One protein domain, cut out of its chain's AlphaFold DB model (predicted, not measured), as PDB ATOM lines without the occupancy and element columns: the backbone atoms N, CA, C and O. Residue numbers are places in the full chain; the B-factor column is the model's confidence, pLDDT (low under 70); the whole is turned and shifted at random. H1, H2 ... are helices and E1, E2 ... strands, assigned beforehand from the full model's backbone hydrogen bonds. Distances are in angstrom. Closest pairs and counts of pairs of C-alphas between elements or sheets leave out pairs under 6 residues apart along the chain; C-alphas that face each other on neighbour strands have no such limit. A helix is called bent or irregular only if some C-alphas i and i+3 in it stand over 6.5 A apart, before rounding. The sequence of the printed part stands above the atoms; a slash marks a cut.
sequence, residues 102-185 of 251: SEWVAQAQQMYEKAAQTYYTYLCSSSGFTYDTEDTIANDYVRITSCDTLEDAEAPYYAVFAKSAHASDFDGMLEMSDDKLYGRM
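AT A GLANCE: This is residues 102 to 185 of the 251 residues of an uncharacterized protein of Ruminococcus sp. OM06-36AC (UniProt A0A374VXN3). A small, strongly twisted sheet of four strands makes one end of the model, and the long helix H1 runs away from it like a handle, with residues 102 to 110 sticking out free. The short helix H2 bridges the two, packing by its residues 150 to 154 on the sheet and elsewhere on the later part of H1, while the one-turn helix H3 follows H2. The 84 printed residues hold three named helices and four named strands, in the order H1 E1 E2 H2 H3 E3 E4; the sheet's order is E1 E2 E4 E3, all antiparallel, and the class is mixed, helices and strands. The whole is only just loose, close to compact, with a radius of gyration of the C-alphas of 14.5 A, and spans 50 by 22 by 19 A, its length drawn out by the free part of H1.

HOW THE PARTS SIT: In the sheet, E1, residues 131 to 137, and E3, residues 174 to 177, are edge strands; E2, residues 141 to 144, and E4, residues 180 to 184, are inner strands. E1 and E2 form a hairpin at 137 degrees, with N 132 and O 143 at 2.9 A. E2 and E4 are antiparallel at 125 degrees, with N 144 and O 181 at 2.9 A. E3 and E4 form a second hairpin at 145 degrees, with N 182 and O 175 at 2.8 A. H2, residues 150 to 158, only grazes the sheet with residues 150 to 154; its closest C-alphas to E3 are those of Leu 150 and Leu 174, 7.2 A apart. H3, residues 163 to 166, is near H2, meets it only through their link, and is not on the sheet. E2, H2, H3 and E3 form a split strand-helix-strand unit, two strands running the same way with helices between them along the chain and E4 between them in the sheet; its crossover is right-handed. H1, residues 102 to 124, is not on the sheet; with residues 118 to 122 alone it only just touches H2, with 3 pairs of C-alphas within 8 A, the closest being those of Thr 118 and Tyr 157, 6.4 A apart. H1 and H2 run opposite ways at a shallow tilt of 33 degrees, only just short of steep. Every O i to N i+4 pair is within hydrogen-bond range in H1, but 3 of 5 in H2, and H3 is too short for such a pair.

IN THESE COORDINATES: E1 is 12.6 A long, E2 9.1 A, E4 13.7 A and E3 10.0 A. H1 begins at C-alpha 102, (-21.903, 23.112, 5.628), and runs 31.2 A to C-alpha 124, (-10.343, -0.367, -11.429). H2, 11.8 A long, is irregular: C-alphas 153 and 156 are 7.1 A apart. H3 is 5.0 A long. E4 ends at C-alpha 184, (-5.623, -2.751, -20.062).

THE WHOLE: The two C-alphas farthest apart, those of Ser 102 and Glu 134, are 50.8 A apart. Without residues 102 to 110, the body spans 37 by 21 by 19 A. The printed part has no cut, and no link is long. The mean pLDDT of the printed part is 96.7, and no printed residue is under 70.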
ATOM      1  N   SER A 102     -20.908  24.182   5.764       96.38
ATOM      2  CA  SER A 102     -21.903  23.112   5.628       96.38
ATOM      3  C   SER A 102     -22.306  22.856   4.177       96.38
ATOM      4  O   SER A 102     -22.498  21.708   3.784       96.38
ATOM      5  N   GLU A 103     -22.419  23.913   3.366       97.62
ATOM      6  CA  GLU A 103     -22.691  23.762   1.934       97.62
ATOM      7  C   GLU A 103     -21.500  23.116   1.224       97.62
ATOM      8  O   GLU A 103     -21.691  22.255   0.366       97.62
ATOM      9  N   TRP A 104     -20.273  23.471   1.618       97.75
ATOM     10  CA  TRP A 104     -19.067  22.835   1.103       97.75
ATOM     11  C   TRP A 104     -18.953  21.369   1.486       97.75
ATOM     12  O   TRP A 104     -18.591  20.575   0.630       97.75
ATOM     13  N   VAL A 105     -19.285  20.988   2.719       98.56
ATOM     14  CA  VAL A 105     -19.305  19.578   3.137       98.56
ATOM     15  C   VAL A 105     -20.317  18.788   2.302       98.56
ATOM     16  O   VAL A 105     -19.981  17.732   1.770       98.56
ATOM     17  N   ALA A 106     -21.524  19.327   2.093       98.44
ATOM     18  CA  ALA A 106     -22.537  18.681   1.259       98.44
ATOM     19  C   ALA A 106     -22.118  18.576  -0.221       98.44
ATOM     20  O   ALA A 106     -22.373  17.559  -0.869       98.44
ATOM     21  N   GLN A 107     -21.463  19.604  -0.770       98.44
ATOM     22  CA  GLN A 107     -20.925  19.553  -2.130       98.44
ATOM     23  C   GLN A 107     -19.741  18.583  -2.235       98.44
ATOM     24  O   GLN A 107     -19.660  17.816  -3.192       98.44
ATOM     25  N   ALA A 108     -18.840  18.589  -1.255       98.62
ATOM     26  CA  ALA A 108     -17.693  17.697  -1.202       98.62
ATOM     27  C   ALA A 108     -18.128  16.235  -1.106       98.62
ATOM     28  O   ALA A 108     -17.517  15.409  -1.771       98.62
ATOM     29  N   GLN A 109     -19.215  15.920  -0.390       98.81
ATOM     30  CA  GLN A 109     -19.809  14.580  -0.386       98.81
ATOM     31  C   GLN A 109     -20.176  14.121  -1.805       98.81
ATOM     32  O   GLN A 109     -19.745  13.057  -2.242       98.81
ATOM     33  N   GLN A 110     -20.901  14.948  -2.565       98.69
ATOM     34  CA  GLN A 110     -21.276  14.614  -3.948       98.69
ATOM     35  C   GLN A 110     -20.049  14.470  -4.856       98.69
ATOM     36  O   GLN A 110     -19.998  13.601  -5.726       98.69
ATOM     37  N   MET A 111     -19.043  15.328  -4.664       98.69
ATOM     38  CA  MET A 111     -17.795  15.250  -5.422       98.69
ATOM     39  C   MET A 111     -16.981  14.005  -5.060       98.69
ATOM     40  O   MET A 111     -16.410  13.400  -5.961       98.69
ATOM     41  N   TYR A 112     -16.964  13.595  -3.792       98.75
ATOM     42  CA  TYR A 112     -16.305  12.382  -3.311       98.75
ATOM     43  C   TYR A 112     -16.961  11.119  -3.885       98.75
ATOM     44  O   TYR A 112     -16.274  10.252  -4.416       98.75
ATOM     45  N   GLU A 113     -18.294  11.038  -3.873       98.44
ATOM     46  CA  GLU A 113     -19.041   9.926  -4.480       98.44
ATOM     47  C   GLU A 113     -18.781   9.828  -5.987       98.44
ATOM     48  O   GLU A 113     -18.506   8.747  -6.517       98.44
ATOM     49  N   LYS A 114     -18.794  10.974  -6.679       98.56
ATOM     50  CA  LYS A 114     -18.449  11.037  -8.101       98.56
ATOM     51  C   LYS A 114     -16.996  10.628  -8.350       98.56
ATOM     52  O   LYS A 114     -16.729   9.958  -9.347       98.56
ATOM     53  N   ALA A 115     -16.069  11.011  -7.472       98.62
ATOM     54  CA  ALA A 115     -14.663  10.623  -7.544       98.62
ATOM     55  C   ALA A 115     -14.508   9.105  -7.434       98.62
ATOM     56  O   ALA A 115     -13.886   8.509  -8.308       98.62
ATOM     57  N   ALA A 116     -15.152   8.477  -6.445       98.12
ATOM     58  CA  ALA A 116     -15.144   7.026  -6.278       98.12
ATOM     59  C   ALA A 116     -15.709   6.310  -7.510       98.12
ATOM     60  O   ALA A 116     -15.053   5.440  -8.075       98.12
ATOM     61  N   GLN A 117     -16.868   6.735  -8.017       97.50
ATOM     62  CA  GLN A 117     -17.432   6.132  -9.226       97.50
ATOM     63  C   GLN A 117     -16.510   6.296 -10.445       97.50
ATOM     64  O   GLN A 117     -16.326   5.354 -11.218       97.50
ATOM     65  N   THR A 118     -15.931   7.484 -10.624       98.25
ATOM     66  CA  THR A 118     -15.063   7.799 -11.766       98.25
ATOM     67  C   THR A 118     -13.764   7.001 -11.693       98.25
ATOM     68  O   THR A 118     -13.398   6.345 -12.663       98.25
ATOM     69  N   TYR A 119     -13.105   6.984 -10.535       97.19
ATOM     70  CA  TYR A 119     -11.897   6.196 -10.319       97.19
ATOM     71  C   TYR A 119     -12.170   4.713 -10.553       97.19
ATOM     72  O   TYR A 119     -11.428   4.074 -11.291       97.19
ATOM     73  N   TYR A 120     -13.261   4.165 -10.011       95.88
ATOM     74  CA  TYR A 120     -13.580   2.753 -10.203       95.88
ATOM     75  C   TYR A 120     -13.786   2.429 -11.688       95.88
ATOM     76  O   TYR A 120     -13.190   1.493 -12.213       95.88
ATOM     77  N   THR A 121     -14.567   3.260 -12.384       96.00
ATOM     78  CA  THR A 121     -14.908   3.084 -13.803       96.00
ATOM     79  C   THR A 121     -13.686   3.082 -14.721       96.00
ATOM     80  O   THR A 121     -13.658   2.321 -15.687       96.00
ATOM     81  N   TYR A 122     -12.701   3.944 -14.458       95.94
ATOM     82  CA  TYR A 122     -11.563   4.139 -15.360       95.94
ATOM     83  C   TYR A 122     -10.291   3.411 -14.922       95.94
ATOM     84  O   TYR A 122      -9.561   2.946 -15.788       95.94
ATOM     85  N   LEU A 123     -10.039   3.290 -13.615       93.88
ATOM     86  CA  LEU A 123      -8.778   2.767 -13.074       93.88
ATOM     87  C   LEU A 123      -8.912   1.394 -12.399       93.88
ATOM     88  O   LEU A 123      -7.897   0.731 -12.188       93.88
ATOM     89  N   CYS A 124     -10.129   0.951 -12.046       92.81
ATOM     90  CA  CYS A 124     -10.343  -0.367 -11.429       92.81
ATOM     91  C   CYS A 124     -10.947  -1.388 -12.397       92.81
ATOM     92  O   CYS A 124     -10.350  -2.440 -12.616       92.81
ATOM     93  N   SER A 125     -12.118  -1.084 -12.963       92.38
ATOM     94  CA  SER A 125     -12.841  -1.973 -13.886       92.38
ATOM     95  C   SER A 125     -12.520  -1.704 -15.355       92.38
ATOM     96  O   SER A 125     -12.813  -2.525 -16.222       92.38
ATOM     97  N   SER A 126     -12.001  -0.512 -15.658       92.94
ATOM     98  CA  SER A 126     -11.831   0.017 -17.015       92.94
ATOM     99  C   SER A 126     -13.109  -0.045 -17.877       92.94
ATOM    100  O   SER A 126     -13.039  -0.030 -19.108       92.94
ATOM    101  N   SER A 127     -14.290  -0.085 -17.244       94.19
ATOM    102  CA  SER A 127     -15.607  -0.137 -17.898       94.19
ATOM    103  C   SER A 127     -16.022   1.187 -18.545       94.19
ATOM    104  O   SER A 127     -17.079   1.265 -19.168       94.19
ATOM    105  N   GLY A 128     -15.210   2.237 -18.391       95.25
ATOM    106  CA  GLY A 128     -15.343   3.494 -19.130       95.25
ATOM    107  C   GLY A 128     -14.984   3.390 -20.616       95.25
ATOM    108  O   GLY A 128     -15.226   4.343 -21.356       95.25
ATOM    109  N   PHE A 129     -14.436   2.253 -21.057       97.00
ATOM    110  CA  PHE A 129     -13.994   2.019 -22.430       97.00
ATOM    111  C   PHE A 129     -14.707   0.824 -23.071       97.00
ATOM    112  O   PHE A 129     -15.116  -0.120 -22.392       97.00
ATOM    113  N   THR A 130     -14.819   0.841 -24.400       97.25
ATOM    114  CA  THR A 130     -15.218  -0.335 -25.188       97.25
ATOM    115  C   THR A 130     -14.008  -0.938 -25.879       97.25
ATOM    116  O   THR A 130     -13.188  -0.206 -26.434       97.25
ATOM    117  N   TYR A 131     -13.919  -2.266 -25.901       97.25
ATOM    118  CA  TYR A 131     -12.741  -2.975 -26.393       97.25
ATOM    119  C   TYR A 131     -13.046  -3.870 -27.589       97.25
ATOM    120  O   TYR A 131     -14.109  -4.486 -27.658       97.25
ATOM    121  N   ASP A 132     -12.077  -3.976 -28.492       97.44
ATOM    122  CA  ASP A 132     -12.010  -5.027 -29.505       97.44
ATOM    123  C   ASP A 132     -11.048  -6.121 -29.021       97.44
ATOM    124  O   ASP A 132      -9.833  -5.999 -29.153       97.44
ATOM    125  N   THR A 133     -11.595  -7.187 -28.431       94.94
ATOM    126  CA  THR A 133     -10.819  -8.294 -27.840       94.94
ATOM    127  C   THR A 133     -10.033  -9.117 -28.859       94.94
ATOM    128  O   THR A 133      -9.238  -9.966 -28.462       94.94
ATOM    129  N   GLU A 134     -10.265  -8.914 -30.158       96.94
ATOM    130  CA  GLU A 134      -9.521  -9.591 -31.224       96.94
ATOM    131  C   GLU A 134      -8.256  -8.811 -31.637       96.94
ATOM    132  O   GLU A 134      -7.343  -9.398 -32.222       96.94
ATOM    133  N   ASP A 135      -8.161  -7.517 -31.300       97.44
ATOM    134  CA  ASP A 135      -7.029  -6.631 -31.605       97.44
ATOM    135  C   ASP A 135      -6.231  -6.347 -30.319       97.44
ATOM    136  O   ASP A 135      -6.572  -5.477 -29.513       97.44
ATOM    137  N   THR A 136      -5.171  -7.132 -30.112       97.31
ATOM    138  CA  THR A 136      -4.329  -7.095 -28.908       97.31
ATOM    139  C   THR A 136      -2.858  -6.894 -29.252       97.31
ATOM    140  O   THR A 136      -2.385  -7.307 -30.316       97.31
ATOM    141  N   ILE A 137      -2.123  -6.277 -28.327       96.75
ATOM    142  CA  ILE A 137      -0.664  -6.127 -28.388       96.75
ATOM    143  C   ILE A 137      -0.011  -6.745 -27.139       96.75
ATOM    144  O   ILE A 137      -0.675  -7.359 -26.304       96.75
ATOM    145  N   ALA A 138       1.316  -6.643 -27.028       94.56
ATOM    146  CA  ALA A 138       2.059  -7.203 -25.901       94.56
ATOM    147  C   ALA A 138       1.564  -6.668 -24.542       94.56
ATOM    148  O   ALA A 138       1.069  -5.551 -24.447       94.56
ATOM    149  N   ASN A 139       1.783  -7.444 -23.477       91.75
ATOM    150  CA  ASN A 139       1.416  -7.093 -22.099       91.75
ATOM    151  C   ASN A 139      -0.094  -6.887 -21.865       91.75
ATOM    152  O   ASN A 139      -0.467  -6.027 -21.060       91.75
ATOM    153  N   ASP A 140      -0.913  -7.681 -22.565       92.56
ATOM    154  CA  ASP A 140      -2.371  -7.798 -22.408       92.56
ATOM    155  C   ASP A 140      -3.156  -6.506 -22.689       92.56
ATOM    156  O   ASP A 140      -4.259  -6.291 -22.190       92.56
ATOM    157  N   TYR A 141      -2.586  -5.634 -23.517       97.00
ATOM    158  CA  TYR A 141      -3.263  -4.443 -24.008       97.00
ATOM    159  C   TYR A 141      -4.245  -4.801 -25.122       97.00
ATOM    160  O   TYR A 141      -3.898  -5.487 -26.089       97.00
ATOM    161  N   VAL A 142      -5.465  -4.286 -25.003       97.62
ATOM    162  CA  VAL A 142      -6.575  -4.537 -25.923       97.62
ATOM    163  C   VAL A 142      -7.020  -3.219 -26.534       97.62
ATOM    164  O   VAL A 142      -7.068  -2.193 -25.854       97.62
ATOM    165  N   ARG A 143      -7.331  -3.223 -27.830       98.06
ATOM    166  CA  ARG A 143      -7.707  -2.007 -28.542       98.06
ATOM    167  C   ARG A 143      -8.966  -1.387 -27.949       98.06
ATOM    168  O   ARG A 143     -10.001  -2.047 -27.856       98.06
ATOM    169  N   ILE A 144      -8.895  -0.095 -27.645       98.38
ATOM    170  CA  ILE A 144     -10.053   0.721 -27.292       98.38
ATOM    171  C   ILE A 144     -10.729   1.208 -28.582       98.38
ATOM    172  O   ILE A 144     -10.077   1.567 -29.561       98.38
ATOM    173  N   THR A 145     -12.060   1.181 -28.597       98.00
ATOM    174  CA  THR A 145     -12.903   1.553 -29.749       98.00
ATOM    175  C   THR A 145     -13.872   2.694 -29.450       98.00
ATOM    176  O   THR A 145     -14.513   3.209 -30.363       98.00
ATOM    177  N   SER A 146     -13.986   3.101 -28.185       97.38
ATOM    178  CA  SER A 146     -14.833   4.216 -27.744       97.38
ATOM    179  C   SER A 146     -14.197   5.590 -27.971       97.38
ATOM    180  O   SER A 146     -14.899   6.597 -27.930       97.38
ATOM    181  N   CYS A 147     -12.882   5.636 -28.172       97.38
ATOM    182  CA  CYS A 147     -12.083   6.837 -28.399       97.38
ATOM    183  C   CYS A 147     -10.757   6.455 -29.071       97.38
ATOM    184  O   CYS A 147     -10.317   5.311 -28.953       97.38
ATOM    185  N   ASP A 148     -10.121   7.415 -29.744       96.44
ATOM    186  CA  ASP A 148      -8.943   7.157 -30.586       96.44
ATOM    187  C   ASP A 148      -7.640   7.749 -30.023       96.44
ATOM    188  O   ASP A 148      -6.557   7.420 -30.504       96.44
ATOM    189  N   THR A 149      -7.718   8.629 -29.019       97.75
ATOM    190  CA  THR A 149      -6.557   9.351 -28.479       97.75
ATOM    191  C   THR A 149      -6.471   9.248 -26.958       97.75
ATOM    192  O   THR A 149      -7.486   9.072 -26.282       97.75
ATOM    193  N   LEU A 150      -5.258   9.403 -26.410       97.06
ATOM    194  CA  LEU A 150      -5.046   9.509 -24.959       97.06
ATOM    195  C   LEU A 150      -5.836  10.677 -24.359       97.06
ATOM    196  O   LEU A 150      -6.449  10.528 -23.311       97.06
ATOM    197  N   GLU A 151      -5.871  11.820 -25.048       97.12
ATOM    198  CA  GLU A 151      -6.605  12.999 -24.582       97.12
ATOM    199  C   GLU A 151      -8.105  12.711 -24.440       97.12
ATOM    200  O   GLU A 151      -8.686  13.004 -23.396       97.12
ATOM    201  N   ASP A 152      -8.718  12.077 -25.443       97.94
ATOM    202  CA  ASP A 152     -10.139  11.718 -25.401       97.94
ATOM    203  C   ASP A 152     -10.435  10.657 -24.333       97.94
ATOM    204  O   ASP A 152     -11.484  10.704 -23.686       97.94
ATOM    205  N   ALA A 153      -9.516   9.711 -24.133       97.75
ATOM    206  CA  ALA A 153      -9.650   8.657 -23.133       97.75
ATOM    207  C   ALA A 153      -9.553   9.196 -21.697       97.75
ATOM    208  O   ALA A 153     -10.307   8.778 -20.817       97.75
ATOM    209  N   GLU A 154      -8.648  10.147 -21.467       97.69
ATOM    210  CA  GLU A 154      -8.390  10.769 -20.169       97.69
ATOM    211  C   GLU A 154      -9.403  11.872 -19.811       97.69
ATOM    212  O   GLU A 154      -9.647  12.145 -18.630       97.69
ATOM    213  N   ALA A 155      -9.999  12.540 -20.805       97.69
ATOM    214  CA  ALA A 155     -10.838  13.721 -20.596       97.69
ATOM    215  C   ALA A 155     -12.004  13.519 -19.601       97.69
ATOM    216  O   ALA A 155     -12.207  14.394 -18.751       97.69
ATOM    217  N   PRO A 156     -12.762  12.402 -19.622       98.00
ATOM    218  CA  PRO A 156     -13.824  12.170 -18.642       98.00
ATOM    219  C   PRO A 156     -13.304  12.047 -17.205       98.00
ATOM    220  O   PRO A 156     -13.967  12.508 -16.273       98.00
ATOM    221  N   TYR A 157     -12.110  11.474 -17.024       98.31
ATOM    222  CA  TYR A 157     -11.468  11.337 -15.719       98.31
ATOM    223  C   TYR A 157     -11.021  12.702 -15.181       98.31
ATOM    224  O   TYR A 157     -11.388  13.089 -14.067       98.31
ATOM    225  N   TYR A 158     -10.336  13.504 -16.003       98.00
ATOM    226  CA  TYR A 158      -9.884  14.850 -15.617       98.00
ATOM    227  C   TYR A 158     -11.003  15.909 -15.584       98.00
ATOM    228  O   TYR A 158     -10.819  17.031 -15.105       98.00
ATOM    229  N   ALA A 159     -12.222  15.555 -15.998       97.94
ATOM    230  CA  ALA A 159     -13.419  16.327 -15.667       97.94
ATOM    231  C   ALA A 159     -13.829  16.189 -14.183       97.94
ATOM    232  O   ALA A 159     -14.733  16.892 -13.722       97.94
ATOM    233  N   VAL A 160     -13.200  15.293 -13.420       98.69
ATOM    234  CA  VAL A 160     -13.437  15.095 -11.982       98.69
ATOM    235  C   VAL A 160     -12.153  15.320 -11.195       98.69
ATOM    236  O   VAL A 160     -12.164  16.089 -10.232       98.69
ATOM    237  N   PHE A 161     -11.058  14.713 -11.636       98.75
ATOM    238  CA  PHE A 161      -9.748  14.786 -11.002       98.75
ATOM    239  C   PHE A 161      -8.900  15.919 -11.570       98.75
ATOM    240  O   PHE A 161      -8.965  16.227 -12.756       98.75
ATOM    241  N   ALA A 162      -8.109  16.556 -10.714       98.50
ATOM    242  CA  ALA A 162      -7.181  17.595 -11.122       98.50
ATOM    243  C   ALA A 162      -5.993  16.951 -11.827       98.50
ATOM    244  O   ALA A 162      -5.300  16.116 -11.239       98.50
ATOM    245  N   LYS A 163      -5.721  17.353 -13.069       97.56
ATOM    246  CA  LYS A 163      -4.618  16.779 -13.843       97.56
ATOM    247  C   LYS A 163      -3.275  17.047 -13.163       97.56
ATOM    248  O   LYS A 163      -2.403  16.188 -13.196       97.56
ATOM    249  N   SER A 164      -3.127  18.180 -12.473       96.00
ATOM    250  CA  SER A 164      -1.920  18.508 -11.700       96.00
ATOM    251  C   SER A 164      -1.591  17.525 -10.569       96.00
ATOM    252  O   SER A 164      -0.414  17.379 -10.239       96.00
ATOM    253  N   ALA A 165      -2.585  16.844  -9.991       96.88
ATOM    254  CA  ALA A 165      -2.386  15.870  -8.913       96.88
ATOM    255  C   ALA A 165      -2.424  14.408  -9.392       96.88
ATOM    256  O   ALA A 165      -1.886  13.534  -8.721       96.88
ATOM    257  N   HIS A 166      -3.018  14.162 -10.562       97.62
ATOM    258  CA  HIS A 166      -3.386  12.831 -11.053       97.62
ATOM    259  C   HIS A 166      -2.817  12.518 -12.450       97.62
ATOM    260  O   HIS A 166      -3.353  11.690 -13.187       97.62
ATOM    261  N   ALA A 167      -1.746  13.204 -12.862       95.50
ATOM    262  CA  ALA A 167      -1.164  13.071 -14.203       95.50
ATOM    263  C   ALA A 167      -0.653  11.656 -14.526       95.50
ATOM    264  O   ALA A 167      -0.603  11.293 -15.694       95.50
ATOM    265  N   SER A 168      -0.270  10.883 -13.506       95.69
ATOM    266  CA  SER A 168       0.286   9.530 -13.640       95.69
ATOM    267  C   SER A 168      -0.744   8.416 -13.447       95.69
ATOM    268  O   SER A 168      -0.380   7.245 -13.455       95.69
ATOM    269  N   ASP A 169      -2.020   8.736 -13.222       95.75
ATOM    270  CA  ASP A 169      -3.021   7.721 -12.861       95.75
ATOM    271  C   ASP A 169      -3.256   6.688 -13.976       95.75
ATOM    272  O   ASP A 169      -3.579   5.537 -13.692       95.75
ATOM    273  N   PHE A 170      -3.033   7.077 -15.236       95.44
ATOM    274  CA  PHE A 170      -3.116   6.191 -16.401       95.44
ATOM    275  C   PHE A 170      -1.768   5.579 -16.817       95.44
ATOM    276  O   PHE A 170      -1.712   4.867 -17.827       95.44
ATOM    277  N   ASP A 171      -0.684   5.815 -16.067       93.88
ATOM    278  CA  ASP A 171       0.634   5.263 -16.389       93.88
ATOM    279  C   ASP A 171       0.567   3.730 -16.435       93.88
ATOM    280  O   ASP A 171       0.237   3.054 -15.458       93.88
ATOM    281  N   GLY A 172       0.883   3.161 -17.600       91.62
ATOM    282  CA  GLY A 172       0.817   1.717 -17.821       91.62
ATOM    283  C   GLY A 172      -0.602   1.141 -17.918       91.62
ATOM    284  O   GLY A 172      -0.745  -0.082 -17.860       91.62
ATOM    285  N   MET A 173      -1.631   1.986 -18.057       94.38
ATOM    286  CA  MET A 173      -3.006   1.573 -18.363       94.38
ATOM    287  C   MET A 173      -3.396   1.818 -19.816       94.38
ATOM    288  O   MET A 173      -4.168   1.030 -20.357       94.38
ATOM    289  N   LEU A 174      -2.884   2.886 -20.432       96.62
ATOM    290  CA  LEU A 174      -3.189   3.286 -21.806       96.62
ATOM    291  C   LEU A 174      -1.910   3.374 -22.644       96.62
ATOM    292  O   LEU A 174      -0.878   3.848 -22.170       96.62
ATOM    293  N   GLU A 175      -1.984   2.946 -23.903       96.94
ATOM    294  CA  GLU A 175      -0.849   2.953 -24.825       96.94
ATOM    295  C   GLU A 175      -1.295   3.275 -26.255       96.94
ATOM    296  O   GLU A 175      -2.291   2.749 -26.750       96.94
ATOM    297  N   MET A 176      -0.537   4.137 -26.936       97.75
ATOM    298  CA  MET A 176      -0.696   4.374 -28.371       97.75
ATOM    299  C   MET A 176       0.263   3.472 -29.145       97.75
ATOM    300  O   MET A 176       1.474   3.540 -28.937       97.75
ATOM    301  N   SER A 177      -0.260   2.686 -30.085       97.12
ATOM    302  CA  SER A 177       0.535   1.857 -30.996       97.12
ATOM    303  C   SER A 177      -0.098   1.848 -32.383       97.12
ATOM    304  O   SER A 177      -1.303   1.655 -32.506       97.12
ATOM    305  N   ASP A 178       0.706   2.052 -33.432       95.06
ATOM    306  CA  ASP A 178       0.254   2.079 -34.835       95.06
ATOM    307  C   ASP A 178      -1.018   2.931 -35.063       95.06
ATOM    308  O   ASP A 178      -1.980   2.486 -35.690       95.06
ATOM    309  N   ASP A 179      -1.027   4.154 -34.516       96.25
ATOM    310  CA  ASP A 179      -2.144   5.119 -34.570       96.25
ATOM    311  C   ASP A 179      -3.473   4.619 -33.969       96.25
ATOM    312  O   ASP A 179      -4.539   5.170 -34.244       96.25
ATOM    313  N   LYS A 180      -3.425   3.588 -33.124       98.06
ATOM    314  CA  LYS A 180      -4.568   3.087 -32.362       98.06
ATOM    315  C   LYS A 180      -4.305   3.217 -30.870       98.06
ATOM    316  O   LYS A 180      -3.177   3.048 -30.403       98.06
ATOM    317  N   LEU A 181      -5.378   3.462 -30.132       98.50
ATOM    318  CA  LEU A 181      -5.370   3.455 -28.682       98.50
ATOM    319  C   LEU A 181      -5.636   2.040 -28.158       98.50
ATOM    320  O   LEU A 181      -6.597   1.377 -28.557       98.50
ATOM    321  N   TYR A 182      -4.809   1.612 -27.218       98.31
ATOM    322  CA  TYR A 182      -4.956   0.374 -26.476       98.31
ATOM    323  C   TYR A 182      -5.052   0.672 -24.983       98.31
ATOM    324  O   TYR A 182      -4.488   1.651 -24.493       98.31
ATOM    325  N   GLY A 183      -5.745  -0.194 -24.252       96.81
ATOM    326  CA  GLY A 183      -5.818  -0.129 -22.802       96.81
ATOM    327  C   GLY A 183      -5.810  -1.505 -22.160       96.81
ATOM    328  O   GLY A 183      -6.102  -2.514 -22.807       96.81
ATOM    329  N   ARG A 184      -5.478  -1.545 -20.876       94.19
ATOM    330  CA  ARG A 184      -5.623  -2.751 -20.062       94.19
ATOM    331  C   ARG A 184      -7.043  -2.866 -19.534       94.19
ATOM    332  O   ARG A 184      -7.582  -1.921 -18.952       94.19
ATOM    333  N   MET A 185      -7.632  -4.046 -19.705       89.44
ATOM    334  CA  MET A 185      -8.896  -4.358 -19.044       89.44
ATOM    335  C   MET A 185      -8.660  -4.426 -17.535       89.44
ATOM    336  O   MET A 185      -7.691  -5.031 -17.076       89.44
TER     337      MET A 185